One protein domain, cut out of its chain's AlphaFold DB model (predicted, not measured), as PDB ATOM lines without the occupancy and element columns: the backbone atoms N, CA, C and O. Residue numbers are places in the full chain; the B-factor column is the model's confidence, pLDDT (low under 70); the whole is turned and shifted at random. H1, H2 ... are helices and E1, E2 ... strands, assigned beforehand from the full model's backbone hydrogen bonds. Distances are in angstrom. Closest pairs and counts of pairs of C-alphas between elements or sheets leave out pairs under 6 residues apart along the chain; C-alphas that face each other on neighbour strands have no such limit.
ATOM      1  N   ASN A 244      -6.597  49.322  21.033       43.78
ATOM      2  CA  ASN A 244      -5.646  50.221  20.370       43.78
ATOM      3  C   ASN A 244      -5.439  51.568  21.107       43.78
ATOM      4  O   ASN A 244      -4.464  52.265  20.860       43.78
ATOM      5  N   THR A 245      -6.347  51.933  22.019       49.69
ATOM      6  CA  THR A 245      -6.266  53.140  22.871       49.69
ATOM      7  C   THR A 245      -5.647  52.837  24.244       49.69
ATOM      8  O   THR A 245      -5.153  53.737  24.918       49.69
ATOM      9  N   LEU A 246      -5.652  51.563  24.660       53.09
ATOM     10  CA  LEU A 246      -5.064  51.058  25.910       53.09
ATOM     11  C   LEU A 246      -3.654  50.466  25.726       53.09
ATOM     12  O   LEU A 246      -3.015  50.098  26.712       53.09
ATOM     13  N   ALA A 247      -3.162  50.385  24.485       53.25
ATOM     14  CA  ALA A 247      -1.857  49.843  24.117       53.25
ATOM     15  C   ALA A 247      -0.695  50.680  24.692       53.25
ATOM     16  O   ALA A 247      -0.110  51.538  24.031       53.25
ATOM     17  N   SER A 248      -0.359  50.424  25.954       56.47
ATOM     18  CA  SER A 248       0.756  51.055  26.649       56.47
ATOM     19  C   SER A 248       2.029  50.216  26.519       56.47
ATOM     20  O   SER A 248       2.003  48.999  26.694       56.47
ATOM     21  N   THR A 249       3.172  50.872  26.312       61.38
ATOM     22  CA  THR A 249       4.505  50.254  26.433       61.38
ATOM     23  C   THR A 249       4.926  50.025  27.890       61.38
ATOM     24  O   THR A 249       6.062  49.631  28.142       61.38
ATOM     25  N   THR A 250       4.028  50.263  28.857       71.81
ATOM     26  CA  THR A 250       4.258  49.987  30.282       71.81
ATOM     27  C   THR A 250       4.658  48.516  30.479       71.81
ATOM     28  O   THR A 250       3.884  47.630  30.090       71.81
ATOM     29  N   PRO A 251       5.836  48.241  31.074       80.06
ATOM     30  CA  PRO A 251       6.262  46.887  31.400       80.06
ATOM     31  C   PRO A 251       5.329  46.224  32.416       80.06
ATOM     32  O   PRO A 251       4.858  46.868  33.355       80.06
ATOM     33  N   LEU A 252       5.110  44.926  32.244       84.50
ATOM     34  CA  LEU A 252       4.441  44.051  33.202       84.50
ATOM     35  C   LEU A 252       5.463  43.065  33.773       84.50
ATOM     36  O   LEU A 252       6.410  42.688  33.088       84.50
ATOM     37  N   ASP A 253       5.273  42.645  35.024       85.06
ATOM     38  CA  ASP A 253       6.074  41.576  35.629       85.06
ATOM     39  C   ASP A 253       5.631  40.210  35.065       85.06
ATOM     40  O   ASP A 253       4.519  39.766  35.384       85.06
ATOM     41  N   PRO A 254       6.471  39.500  34.284       83.31
ATOM     42  CA  PRO A 254       6.094  38.216  33.697       83.31
ATOM     43  C   PRO A 254       5.712  37.168  34.752       83.31
ATOM     44  O   PRO A 254       4.896  36.292  34.475       83.31
ATOM     45  N   SER A 255       6.240  37.282  35.973       81.38
ATOM     46  CA  SER A 255       5.947  36.388  37.103       81.38
ATOM     47  C   SER A 255       4.505  36.537  37.609       81.38
ATOM     48  O   SER A 255       3.914  35.573  38.089       81.38
ATOM     49  N   ARG A 256       3.930  37.744  37.495       83.38
ATOM     50  CA  ARG A 256       2.552  38.077  37.902       83.38
ATOM     51  C   ARG A 256       1.546  37.863  36.769       83.38
ATOM     52  O   ARG A 256       0.395  37.520  37.024       83.38
ATOM     53  N   TYR A 257       1.982  38.062  35.526       85.81
ATOM     54  CA  TYR A 257       1.141  38.022  34.327       85.81
ATOM     55  C   TYR A 257       1.429  36.800  33.441       85.81
ATOM     56  O   TYR A 257       1.398  36.901  32.218       85.81
ATOM     57  N   ASN A 258       1.710  35.638  34.043       81.94
ATOM     58  CA  ASN A 258       1.865  34.345  33.356       81.94
ATOM     59  C   ASN A 258       2.797  34.364  32.115       81.94
ATOM     60  O   ASN A 258       2.569  33.631  31.150       81.94
ATOM     61  N   GLY A 259       3.837  35.202  32.115       78.75
ATOM     62  CA  GLY A 259       4.818  35.340  31.035       78.75
ATOM     63  C   GLY A 259       4.680  36.579  30.139       78.75
ATOM     64  O   GLY A 259       5.594  36.827  29.361       78.75
ATOM     65  N   PHE A 260       3.604  37.369  30.237       81.31
ATOM     66  CA  PHE A 260       3.466  38.609  29.454       81.31
ATOM     67  C   PHE A 260       4.322  39.746  30.034       81.31
ATOM     68  O   PHE A 260       4.278  40.016  31.234       81.31
ATOM     69  N   SER A 261       5.083  40.427  29.174       82.81
ATOM     70  CA  SER A 261       6.117  41.402  29.557       82.81
ATOM     71  C   SER A 261       5.704  42.872  29.415       82.81
ATOM     72  O   SER A 261       6.375  43.766  29.934       82.81
ATOM     73  N   SER A 262       4.591  43.155  28.733       81.25
ATOM     74  CA  SER A 262       4.048  44.511  28.582       81.25
ATOM     75  C   SER A 262       2.531  44.518  28.398       81.25
ATOM     76  O   SER A 262       1.936  43.529  27.967       81.25
ATOM     77  N   VAL A 263       1.902  45.663  28.684       76.62
ATOM     78  CA  VAL A 263       0.456  45.856  28.471       76.62
ATOM     79  C   VAL A 263       0.091  45.701  26.989       76.62
ATOM     80  O   VAL A 263      -0.905  45.058  26.672       76.62
ATOM     81  N   GLY A 264       0.915  46.222  26.073       73.12
ATOM     82  CA  GLY A 264       0.725  46.049  24.628       73.12
ATOM     83  C   GLY A 264       0.746  44.585  24.168       73.12
ATOM     84  O   GLY A 264      -0.093  44.190  23.360       73.12
ATOM     85  N   GLU A 265       1.659  43.771  24.708       73.69
ATOM     86  CA  GLU A 265       1.749  42.331  24.420       73.69
ATOM     87  C   GLU A 265       0.516  41.571  24.933       73.69
ATOM     88  O   GLU A 265      -0.071  40.781  24.194       73.69
ATOM     89  N   LEU A 266       0.081  41.859  26.167       79.31
ATOM     90  CA  LEU A 266      -1.114  41.254  26.760       79.31
ATOM     91  C   LEU A 266      -2.371  41.583  25.938       79.31
ATOM     92  O   LEU A 266      -3.092  40.676  25.534       79.31
ATOM     93  N   LEU A 267      -2.591  42.864  25.616       78.88
ATOM     94  CA  LEU A 267      -3.766  43.327  24.862       78.88
ATOM     95  C   LEU A 267      -3.764  42.921  23.379       78.88
ATOM     96  O   LEU A 267      -4.814  42.966  22.741       78.88
ATOM     97  N   SER A 268      -2.607  42.529  22.840       70.88
ATOM     98  CA  SER A 268      -2.484  41.911  21.511       70.88
ATOM     99  C   SER A 268      -2.820  40.412  21.526       70.88
ATOM    100  O   SER A 268      -3.085  39.835  20.477       70.88
ATOM    101  N   ASN A 269      -2.855  39.784  22.706       72.88
ATOM    102  CA  ASN A 269      -3.292  38.405  22.928       72.88
ATOM    103  C   ASN A 269      -4.708  38.378  23.534       72.88
ATOM    104  O   ASN A 269      -4.985  37.645  24.476       72.88
ATOM    105  N   ASN A 270      -5.621  39.199  23.007       76.81
ATOM    106  CA  ASN A 270      -6.999  39.327  23.496       76.81
ATOM    107  C   ASN A 270      -7.974  38.276  22.923       76.81
ATOM    108  O   ASN A 270      -9.184  38.408  23.102       76.81
ATOM    109  N   VAL A 271      -7.465  37.277  22.198       77.50
ATOM    110  CA  VAL A 271      -8.238  36.180  21.604       77.50
ATOM    111  C   VAL A 271      -7.850  34.881  22.300       77.50
ATOM    112  O   VAL A 271      -6.667  34.567  22.422       77.50
ATOM    113  N   ILE A 272      -8.853  34.119  22.733       80.12
ATOM    114  CA  ILE A 272      -8.683  32.758  23.239       80.12
ATOM    115  C   ILE A 272      -9.372  31.770  22.303       80.12
ATOM    116  O   ILE A 272     -10.449  32.047  21.776       80.12
ATOM    117  N   TYR A 273      -8.748  30.613  22.113       74.06
ATOM    118  CA  TYR A 273      -9.285  29.543  21.283       74.06
ATOM    119  C   TYR A 273      -9.888  28.446  22.154       74.06
ATOM    120  O   TYR A 273      -9.358  28.089  23.212       74.06
ATOM    121  N   PHE A 274     -10.990  27.899  21.670       71.25
ATOM    122  CA  PHE A 274     -11.627  26.718  22.222       71.25
ATOM    123  C   PHE A 274     -11.357  25.540  21.295       71.25
ATOM    124  O   PHE A 274     -11.074  25.725  20.108       71.25
ATOM    125  N   ASN A 275     -11.483  24.327  21.825       59.34
ATOM    126  CA  ASN A 275     -11.585  23.158  20.965       59.34
ATOM    127  C   ASN A 275     -12.845  23.273  20.083       59.34
ATOM    128  O   ASN A 275     -13.754  24.074  20.354       59.34
ATOM    129  N   TYR A 276     -12.902  22.467  19.018       58.03
ATOM    130  CA  TYR A 276     -14.143  22.292  18.265       58.03
ATOM    131  C   TYR A 276     -15.272  21.891  19.235       58.03
ATOM    132  O   TYR A 276     -15.010  21.361  20.318       58.03
ATOM    133  N   ASP A 277     -16.499  22.286  18.901       57.50
ATOM    134  CA  ASP A 277     -17.734  21.994  19.639       57.50
ATOM    135  C   ASP A 277     -17.659  22.103  21.179       57.50
ATOM    136  O   ASP A 277     -18.186  21.284  21.927       57.50
ATOM    137  N   SER A 278     -16.900  23.085  21.672       60.09
ATOM    138  CA  SER A 278     -16.547  23.197  23.086       60.09
ATOM    139  C   SER A 278     -16.478  24.649  23.542       60.09
ATOM    140  O   SER A 278     -16.043  25.537  22.802       60.09
ATOM    141  N   TYR A 279     -16.878  24.871  24.792       70.44
ATOM    142  CA  TYR A 279     -16.669  26.090  25.575       70.44
ATOM    143  C   TYR A 279     -15.672  25.865  26.730       70.44
ATOM    144  O   TYR A 279     -15.501  26.723  27.595       70.44
ATOM    145  N   GLU A 280     -14.970  24.729  26.750       71.69
ATOM    146  CA  GLU A 280     -13.944  24.450  27.750       71.69
ATOM    147  C   GLU A 280     -12.657  25.232  27.472       71.69
ATOM    148  O   GLU A 280     -12.114  25.244  26.364       71.69
ATOM    149  N   ILE A 281     -12.133  25.881  28.511       73.38
ATOM    150  CA  ILE A 281     -10.941  26.720  28.393       73.38
ATOM    151  C   ILE A 281      -9.693  25.834  28.424       73.38
ATOM    152  O   ILE A 281      -9.287  25.336  29.486       73.38
ATOM    153  N   THR A 282      -9.072  25.696  27.250       72.88
ATOM    154  CA  THR A 282      -7.801  24.989  27.030       72.88
ATOM    155  C   THR A 282      -6.681  25.540  27.921       72.88
ATOM    156  O   THR A 282      -6.749  26.671  28.404       72.88
ATOM    157  N   VAL A 283      -5.626  24.753  28.151       73.38
ATOM    158  CA  VAL A 283      -4.500  25.157  29.018       73.38
ATOM    159  C   VAL A 283      -3.806  26.429  28.502       73.38
ATOM    160  O   VAL A 283      -3.515  27.329  29.289       73.38
ATOM    161  N   GLU A 284      -3.638  26.562  27.184       70.25
ATOM    162  CA  GLU A 284      -3.068  27.764  26.558       70.25
ATOM    163  C   GLU A 284      -3.979  28.990  26.721       70.25
ATOM    164  O   GLU A 284      -3.549  30.040  27.206       70.25
ATOM    165  N   SER A 285      -5.271  28.843  26.412       77.56
ATOM    166  CA  SER A 285      -6.272  29.906  26.583       77.56
ATOM    167  C   SER A 285      -6.425  30.335  28.045       77.56
ATOM    168  O   SER A 285      -6.647  31.512  28.335       77.56
ATOM    169  N   ARG A 286      -6.242  29.406  28.990       82.69
ATOM    170  CA  ARG A 286      -6.245  29.676  30.433       82.69
ATOM    171  C   ARG A 286      -5.104  30.603  30.836       82.69
ATOM    172  O   ARG A 286      -5.356  31.564  31.559       82.69
ATOM    173  N   ARG A 287      -3.883  30.382  30.326       83.94
ATOM    174  CA  ARG A 287      -2.716  31.247  30.597       83.94
ATOM    175  C   ARG A 287      -3.014  32.708  30.252       83.94
ATOM    176  O   ARG A 287      -2.736  33.600  31.056       83.94
ATOM    177  N   ILE A 288      -3.611  32.920  29.076       81.88
ATOM    178  CA  ILE A 288      -4.017  34.226  28.540       81.88
ATOM    179  C   ILE A 288      -5.099  34.865  29.417       81.88
ATOM    180  O   ILE A 288      -4.963  36.016  29.841       81.88
ATOM    181  N   LEU A 289      -6.165  34.119  29.708       88.88
ATOM    182  CA  LEU A 289      -7.335  34.628  30.418       88.88
ATOM    183  C   LEU A 289      -7.036  34.971  31.886       88.88
ATOM    184  O   LEU A 289      -7.568  35.941  32.427       88.88
ATOM    185  N   GLU A 290      -6.141  34.225  32.528       88.06
ATOM    186  CA  GLU A 290      -5.667  34.510  33.884       88.06
ATOM    187  C   GLU A 290      -4.817  35.784  33.950       88.06
ATOM    188  O   GLU A 290      -5.022  36.600  34.847       88.06
ATOM    189  N   ALA A 291      -3.935  36.017  32.973       88.38
ATOM    190  CA  ALA A 291      -3.178  37.267  32.890       88.38
ATOM    191  C   ALA A 291      -4.104  38.482  32.680       88.38
ATOM    192  O   ALA A 291      -3.935  39.511  33.336       88.38
ATOM    193  N   HIS A 292      -5.137  38.337  31.839       89.62
ATOM    194  CA  HIS A 292      -6.189  39.347  31.675       89.62
ATOM    195  C   HIS A 292      -7.008  39.560  32.958       89.62
ATOM    196  O   HIS A 292      -7.316  40.700  33.299       89.62
ATOM    197  N   SER A 293      -7.309  38.494  33.708       92.75
ATOM    198  CA  SER A 293      -8.002  38.585  35.004       92.75
ATOM    199  C   SER A 293      -7.196  39.419  36.004       92.75
ATOM    200  O   SER A 293      -7.727  40.354  36.603       92.75
ATOM    201  N   THR A 294      -5.893  39.143  36.128       91.75
ATOM    202  CA  THR A 294      -4.970  39.916  36.976       91.75
ATOM    203  C   THR A 294      -4.893  41.379  36.536       91.75
ATOM    204  O   THR A 294      -4.974  42.280  37.368       91.75
ATOM    205  N   PHE A 295      -4.826  41.639  35.226       89.44
ATOM    206  CA  PHE A 295      -4.808  43.002  34.688       89.44
ATOM    207  C   PHE A 295      -6.105  43.770  34.974       89.44
ATOM    208  O   PHE A 295      -6.058  44.957  35.303       89.44
ATOM    209  N   LEU A 296      -7.264  43.105  34.910       89.75
ATOM    210  CA  LEU A 296      -8.543  43.704  35.286       89.75
ATOM    211  C   LEU A 296      -8.601  44.017  36.785       89.75
ATOM    212  O   LEU A 296      -9.081  45.094  37.138       89.75
ATOM    213  N   LEU A 297      -8.115  43.133  37.662       90.31
ATOM    214  CA  LEU A 297      -8.046  43.384  39.110       90.31
ATOM    215  C   LEU A 297      -7.187  44.610  39.442       90.31
ATOM    216  O   LEU A 297      -7.625  45.474  40.201       90.31
ATOM    217  N   ASP A 298      -6.019  44.721  38.808       88.19
ATOM    218  CA  ASP A 298      -5.085  45.837  39.005       88.19
ATOM    219  C   ASP A 298      -5.610  47.166  38.417       88.19
ATOM    220  O   ASP A 298      -5.182  48.247  38.821       88.19
ATOM    221  N   ASN A 299      -6.599  47.107  37.514       84.75
ATOM    222  CA  ASN A 299      -7.234  48.263  36.881       84.75
ATOM    223  C   ASN A 299      -8.750  48.311  37.171       84.75
ATOM    224  O   ASN A 299      -9.559  48.102  36.261       84.75
ATOM    225  N   PRO A 300      -9.182  48.635  38.408       85.69
ATOM    226  CA  PRO A 300     -10.572  48.478  38.861       85.69
ATOM    227  C   PRO A 300     -11.612  49.332  38.116       85.69
ATOM    228  O   PRO A 300     -12.806  49.085  38.248       85.69
ATOM    229  N   LYS A 301     -11.182  50.329  37.330       84.94
ATOM    230  CA  LYS A 301     -12.059  51.191  36.515       84.94
ATOM    231  C   LYS A 301     -12.368  50.634  35.120       84.94
ATOM    232  O   LYS A 301     -13.219  51.198  34.438       84.94
ATOM    233  N   LEU A 302     -11.662  49.596  34.667       82.12
ATOM    234  CA  LEU A 302     -11.902  48.992  33.353       82.12
ATOM    235  C   LEU A 302     -13.097  48.034  33.402       82.12
ATOM    236  O   LEU A 302     -13.342  47.392  34.424       82.12
ATOM    237  N   VAL A 303     -13.799  47.897  32.284       79.88
ATOM    238  CA  VAL A 303     -14.870  46.914  32.065       79.88
ATOM    239  C   VAL A 303     -14.554  46.203  30.751       79.88
ATOM    240  O   VAL A 303     -14.057  46.844  29.826       79.88
ATOM    241  N   VAL A 304     -14.796  44.894  30.675       84.31
ATOM    242  CA  VAL A 304     -14.506  44.078  29.487       84.31
ATOM    243  C   VAL A 304     -15.793  43.573  28.830       84.31
ATOM    244  O   VAL A 304     -16.734  43.177  29.515       84.31
ATOM    245  N   SER A 305     -15.820  43.559  27.496       80.38
ATOM    246  CA  SER A 305     -16.813  42.811  26.723       80.38
ATOM    247  C   SER A 305     -16.196  41.482  26.297       80.38
ATOM    248  O   SER A 305     -15.128  41.466  25.687       80.38
ATOM    249  N   LEU A 306     -16.843  40.377  26.653       84.06
ATOM    250  CA  LEU A 306     -16.449  39.021  26.289       84.06
ATOM    251  C   LEU A 306     -17.293  38.603  25.087       84.06
ATOM    252  O   LEU A 306     -18.473  38.282  25.229       84.06
ATOM    253  N   GLU A 307     -16.690  38.671  23.902       80.25
ATOM    254  CA  GLU A 307     -17.346  38.335  22.639       80.25
ATOM    255  C   GLU A 307     -17.152  36.846  22.314       80.25
ATOM    256  O   GLU A 307     -16.036  36.330  22.259       80.25
ATOM    257  N   GLY A 308     -18.272  36.149  22.154       74.00
ATOM    258  CA  GLY A 308     -18.368  34.725  21.892       74.00
ATOM    259  C   GLY A 308     -18.594  34.435  20.415       74.00
ATOM    260  O   GLY A 308     -19.511  34.986  19.806       74.00
ATOM    261  N   HIS A 309     -17.773  33.554  19.850       75.12
ATOM    262  CA  HIS A 309     -17.747  33.265  18.418       75.12
ATOM    263  C   HIS A 309     -17.778  31.755  18.155       75.12
ATOM    264  O   HIS A 309     -17.236  30.960  18.934       75.12
ATOM    265  N   ALA A 310     -18.371  31.373  17.031       65.25
ATOM    266  CA  ALA A 310     -18.352  30.024  16.479       65.25
ATOM    267  C   ALA A 310     -17.983  30.069  14.985       65.25
ATOM    268  O   ALA A 310     -17.889  31.151  14.400       65.25
ATOM    269  N   ASP A 311     -17.674  28.914  14.395       61.97
ATOM    270  CA  ASP A 311     -17.421  28.801  12.959       61.97
ATOM    271  C   ASP A 311     -18.739  28.654  12.178       61.97
ATOM    272  O   ASP A 311     -19.817  28.610  12.754       61.97
ATOM    273  N   GLU A 312     -18.672  28.614  10.849       50.81
ATOM    274  CA  GLU A 312     -19.838  28.505   9.946       50.81
ATOM    275  C   GLU A 312     -20.481  27.099   9.912       50.81
ATOM    276  O   GLU A 312     -21.172  26.740   8.959       50.81
ATOM    277  N   ARG A 313     -20.190  26.250  10.904       45.50
ATOM    278  CA  ARG A 313     -20.597  24.840  10.938       45.50
ATOM    279  C   ARG A 313     -21.734  24.653  11.931       45.50
ATOM    280  O   ARG A 313     -21.643  25.128  13.052       45.50
ATOM    281  N   GLY A 314     -22.770  23.918  11.541       47.47
ATOM    282  CA  GLY A 314     -23.993  23.788  12.341       47.47
ATOM    283  C   GLY A 314     -25.038  24.832  11.948       47.47
ATOM    284  O   GLY A 314     -24.998  25.365  10.841       47.47
ATOM    285  N   THR A 315     -26.016  25.082  12.821       44.75
ATOM    286  CA  THR A 315     -27.021  26.131  12.594       44.75
ATOM    287  C   THR A 315     -26.584  27.450  13.221       44.75
ATOM    288  O   THR A 315     -25.907  27.475  14.247       44.75
ATOM    289  N   ARG A 316     -27.060  28.562  12.658       44.72
ATOM    290  CA  ARG A 316     -26.843  29.908  13.198       44.72
ATOM    291  C   ARG A 316     -27.226  30.017  14.676       44.72
ATOM    292  O   ARG A 316     -26.519  30.644  15.460       44.72
ATOM    293  N   GLU A 317     -28.332  29.388  15.059       42.22
ATOM    294  CA  GLU A 317     -28.850  29.361  16.427       42.22
ATOM    295  C   GLU A 317     -27.945  28.535  17.352       42.22
ATOM    296  O   GLU A 317     -27.655  28.974  18.462       42.22
ATOM    297  N   TYR A 318     -27.423  27.399  16.872       47.34
ATOM    298  CA  TYR A 318     -26.425  26.604  17.589       47.34
ATOM    299  C   TYR A 318     -25.141  27.401  17.825       47.34
ATOM    300  O   TYR A 318     -24.646  27.495  18.947       47.34
ATOM    301  N   ASN A 319     -24.648  28.048  16.772       58.22
ATOM    302  CA  ASN A 319     -23.452  28.872  16.805       58.22
ATOM    303  C   ASN A 319     -23.613  30.069  17.749       58.22
ATOM    304  O   ASN A 319     -22.693  30.382  18.507       58.22
ATOM    305  N   LEU A 320     -24.797  30.690  17.786       59.34
ATOM    306  CA  LEU A 320     -25.128  31.727  18.760       59.34
ATOM    307  C   LEU A 320     -25.084  31.191  20.203       59.34
ATOM    308  O   LEU A 320     -24.482  31.837  21.061       59.34
ATOM    309  N   THR A 321     -25.632  30.007  20.484       62.53
ATOM    310  CA  THR A 321     -25.563  29.396  21.824       62.53
ATOM    311  C   THR A 321     -24.131  29.002  22.207       62.53
ATOM    312  O   THR A 321     -23.673  29.350  23.294       62.53
ATOM    313  N   LEU A 322     -23.377  28.356  21.312       66.06
ATOM    314  CA  LEU A 322     -21.982  27.964  21.545       66.06
ATOM    315  C   LEU A 322     -21.077  29.184  21.780       66.06
ATOM    316  O   LEU A 322     -20.206  29.156  22.652       66.06
ATOM    317  N   GLY A 323     -21.300  30.281  21.051       68.44
ATOM    318  CA  GLY A 323     -20.645  31.557  21.323       68.44
ATOM    319  C   GLY A 323     -20.986  32.098  22.718       68.44
ATOM    320  O   GLY A 323     -20.089  32.521  23.446       68.44
ATOM    321  N   GLU A 324     -22.251  32.031  23.139       75.62
ATOM    322  CA  GLU A 324     -22.674  32.521  24.455       75.62
ATOM    323  C   GLU A 324     -22.016  31.726  25.590       75.62
ATOM    324  O   GLU A 324     -21.455  32.321  26.513       75.62
ATOM    325  N   GLU A 325     -21.988  30.397  25.485       75.94
ATOM    326  CA  GLU A 325     -21.333  29.533  26.470       75.94
ATOM    327  C   GLU A 325     -19.810  29.728  26.498       75.94
ATOM    328  O   GLU A 325     -19.216  29.753  27.575       75.94
ATOM    329  N   ARG A 326     -19.162  29.988  25.353       84.50
ATOM    330  CA  ARG A 326     -17.740  30.387  25.299       84.50
ATOM    331  C   ARG A 326     -17.475  31.694  26.052       84.50
ATOM    332  O   ARG A 326     -16.512  31.783  26.818       84.50
ATOM    333  N   ALA A 327     -18.339  32.697  25.881       79.62
ATOM    334  CA  ALA A 327     -18.234  33.968  26.595       79.62
ATOM    335  C   ALA A 327     -18.490  33.806  28.107       79.62
ATOM    336  O   ALA A 327     -17.733  34.345  28.919       79.62
ATOM    337  N   LYS A 328     -19.499  33.015  28.501       74.31
ATOM    338  CA  LYS A 328     -19.796  32.680  29.907       74.31
ATOM    339  C   LYS A 328     -18.679  31.877  30.564       74.31
ATOM    340  O   LYS A 328     -18.302  32.186  31.690       74.31
ATOM    341  N   ALA A 329     -18.103  30.886  29.885       70.25
ATOM    342  CA  ALA A 329     -16.986  30.106  30.412       70.25
ATOM    343  C   ALA A 329     -15.792  31.015  30.743       70.25
ATOM    344  O   ALA A 329     -15.225  30.928  31.838       70.25
ATOM    345  N   ALA A 330     -15.464  31.946  29.838       84.50
ATOM    346  CA  ALA A 330     -14.441  32.958  30.076       84.50
ATOM    347  C   ALA A 330     -14.786  33.850  31.286       84.50
ATOM    348  O   ALA A 330     -13.945  34.056  32.165       84.50
ATOM    349  N   GLN A 331     -16.038  34.311  31.378       85.75
ATOM    350  CA  GLN A 331     -16.536  35.111  32.499       85.75
ATOM    351  C   GLN A 331     -16.409  34.376  33.842       85.75
ATOM    352  O   GLN A 331     -15.891  34.933  34.809       85.75
ATOM    353  N   ILE A 332     -16.820  33.107  33.900       75.00
ATOM    354  CA  ILE A 332     -16.771  32.269  35.105       75.00
ATOM    355  C   ILE A 332     -15.327  32.074  35.578       75.00
ATOM    356  O   ILE A 332     -15.076  32.093  36.785       75.00
ATOM    357  N   LEU A 333     -14.358  31.919  34.669       83.50
ATOM    358  CA  LEU A 333     -12.949  31.821  35.057       83.50
ATOM    359  C   LEU A 333     -12.429  33.147  35.628       83.50
ATOM    360  O   LEU A 333     -11.811  33.135  36.695       83.50
ATOM    361  N   MET A 334     -12.728  34.282  34.982       85.81
ATOM    362  CA  MET A 334     -12.383  35.610  35.512       85.81
ATOM    363  C   MET A 334     -12.993  35.837  36.907       85.81
ATOM    364  O   MET A 334     -12.301  36.285  37.825       85.81
ATOM    365  N   ALA A 335     -14.256  35.447  37.102       80.19
ATOM    366  CA  ALA A 335     -14.960  35.548  38.376       80.19
ATOM    367  C   ALA A 335     -14.338  34.668  39.471       80.19
ATOM    368  O   ALA A 335     -14.116  35.131  40.589       80.19
ATOM    369  N   ARG A 336     -13.951  33.425  39.146       80.50
ATOM    370  CA  ARG A 336     -13.198  32.537  40.057       80.50
ATOM    371  C   ARG A 336     -11.813  33.083  40.418       80.50
ATOM    372  O   ARG A 336     -11.300  32.764  41.486       80.50
ATOM    373  N   ARG A 337     -11.214  33.915  39.559       86.00
ATOM    374  CA  ARG A 337      -9.983  34.672  39.849       86.00
ATOM    375  C   ARG A 337     -10.230  35.967  40.638       86.00
ATOM    376  O   ARG A 337      -9.264  36.611  41.028       86.00
ATOM    377  N   GLY A 338     -11.486  36.311  40.932       83.62
ATOM    378  CA  GLY A 338     -11.883  37.437  41.781       83.62
ATOM    379  C   GLY A 338     -12.362  38.682  41.031       83.62
ATOM    380  O   GLY A 338     -12.633  39.692  41.678       83.62
ATOM    381  N   VAL A 339     -12.468  38.650  39.696       88.94
ATOM    382  CA  VAL A 339     -13.028  39.770  38.919       88.94
ATOM    383  C   VAL A 339     -14.543  39.850  39.177       88.94
ATOM    384  O   VAL A 339     -15.240  38.871  38.927       88.94
ATOM    385  N   PRO A 340     -15.089  40.982  39.658       81.56
ATOM    386  CA  PRO A 340     -16.530  41.124  39.867       81.56
ATOM    387  C   PRO A 340     -17.340  40.950  38.571       81.56
ATOM    388  O   PRO A 340     -16.959  41.481  37.527       81.56
ATOM    389  N   ASN A 341     -18.472  40.235  38.633       72.44
ATOM    390  CA  ASN A 341     -19.289  39.921  37.450       72.44
ATOM    391  C   ASN A 341     -19.762  41.180  36.700       72.44
ATOM    392  O   ASN A 341     -19.772  41.186  35.472       72.44
ATOM    393  N   ASP A 342     -20.077  42.264  37.415       81.00
ATOM    394  CA  ASP A 342     -20.493  43.564  36.864       81.00
ATOM    395  C   ASP A 342     -19.408  44.266  36.026       81.00
ATOM    396  O   ASP A 342     -19.706  45.191  35.272       81.00
ATOM    397  N   ARG A 343     -18.153  43.803  36.099       82.62
ATOM    398  CA  ARG A 343     -17.039  44.300  35.278       82.62
ATOM    399  C   ARG A 343     -16.840  43.550  33.962       82.62
ATOM    400  O   ARG A 343     -15.886  43.838  33.237       82.62
ATOM    401  N   SER A 344     -17.736  42.624  33.636       77.12
ATOM    402  CA  SER A 344     -17.687  41.823  32.415       77.12
ATOM    403  C   SER A 344     -19.081  41.653  31.813       77.12
ATOM    404  O   SER A 344     -20.009  41.254  32.509       77.12
ATOM    405  N   SER A 345     -19.237  41.924  30.519       74.69
ATOM    406  CA  SER A 345     -20.478  41.655  29.782       74.69
ATOM    407  C   SER A 345     -20.239  40.605  28.706       74.69
ATOM    408  O   SER A 345     -19.325  40.763  27.902       74.69
ATOM    409  N   THR A 346     -21.062  39.562  28.653       72.56
ATOM    410  CA  THR A 346     -21.011  38.537  27.601       72.56
ATOM    411  C   THR A 346     -21.876  38.939  26.410       72.56
ATOM    412  O   THR A 346     -23.021  39.352  26.589       72.56
ATOM    413  N   VAL A 347     -21.357  38.778  25.194       64.94
ATOM    414  CA  VAL A 347     -22.097  38.967  23.936       64.94
ATOM    415  C   VAL A 347     -21.780  37.790  23.028       64.94
ATOM    416  O   VAL A 347     -20.607  37.517  22.797       64.94
ATOM    417  N   SER A 348     -22.789  37.114  22.482       63.44
ATOM    418  CA  SER A 348     -22.565  36.111  21.437       63.44
ATOM    419  C   SER A 348     -22.809  36.688  20.049       63.44
ATOM    420  O   SER A 348     -23.770  37.426  19.836       63.44
ATOM    421  N   TRP A 349     -21.948  36.312  19.109       65.88
ATOM    422  CA  TRP A 349     -22.072  36.600  17.681       65.88
ATOM    423  C   TRP A 349     -22.244  35.340  16.832       65.88
ATOM    424  O   TRP A 349     -22.474  35.453  15.631       65.88
ATOM    425  N   GLY A 350     -22.093  34.153  17.430       60.00
ATOM    426  CA  GLY A 350     -22.047  32.883  16.710       60.00
ATOM    427  C   GLY A 350     -21.149  32.932  15.475       60.00
ATOM    428  O   GLY A 350     -19.992  33.346  15.561       60.00
ATOM    429  N   GLU A 351     -21.705  32.535  14.333       55.53
ATOM    430  CA  GLU A 351     -21.051  32.531  13.019       55.53
ATOM    431  C   GLU A 351     -21.005  33.913  12.332       55.53
ATOM    432  O   GLU A 351     -20.345  34.076  11.309       55.53
TER     433      GLU A 351
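AT A GLANCE: This is residues 244 to 351 of the 536 residues of the protein "Hypothetical protein" of Cyprideis torosa (UniProt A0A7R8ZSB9). A pair of parallel strands, E1 and E2, is covered by the long helix H3, and H2 packs on H3 near its last turns at a steep tilt. H1 and the unnamed residues 244 to 262 lie toward one end of the long axis, and the link of residues 310 to 315 lies at the other. The printed part has 108 residues, with three named helices and two strands in the order H1, H2, E1, H3, E2; the class is mixed, helices and strands. It is compact by its radius of gyration of the C-alphas, 14.2 A, yet elongated in outline, spanning 43 by 26 by 25 A.

IN THESE COORDINATES: E1 is residues 304 to 309, 15.8 A long, and E2 is residues 344 to 350, 18.6 A, ending at C-alpha 350 (-22.047, 32.883, 16.710). H3, residues 316 to 336, runs 30.2 A from C-alpha 316 (-26.843, 29.908, 13.198). H2 is residues 283 to 298, 23.0 A; H1 is residues 263 to 268, 8.5 A, beginning at C-alpha 263 (0.456, 45.856, 28.471).

HOW THE PARTS SIT: E1 and E2 are parallel at 20 degrees, with N 306 and O 345 within hydrogen-bond range at 2.8 A. E1, H3 and E2 form a strand-helix-strand unit, two parallel neighbour strands with a helix between, its crossover right-handed. The closest C-alphas of H3 and E2, Leu 320 and Gly 350, are 3.9 A apart. H2 touches H3 with residues 289 to 293 alone, the closest C-alphas, Ser 293 and Met 334, being 5.3 A apart, at a steep tilt of 58 degrees, the same way. H1 and H2, a helical hairpin, only just touch, with 3 pairs of C-alphas within 8 A, the closest being Leu 266 and His 292 at 7.3 A. H1 is apart from H3. In H1, H2 and H3 every O i to N i+4 pair is within hydrogen-bond range.

THE WHOLE: The two farthest C-alphas, Pro 251 and Thr 315, are 43.5 A apart. The printed part has no cut, and the link H1 to H2 is long, 14 residues. Mean pLDDT of the printed part is 73.9; residues 244 to 249, 275 to 278, 310 to 323 and 347 to 351 are under 70.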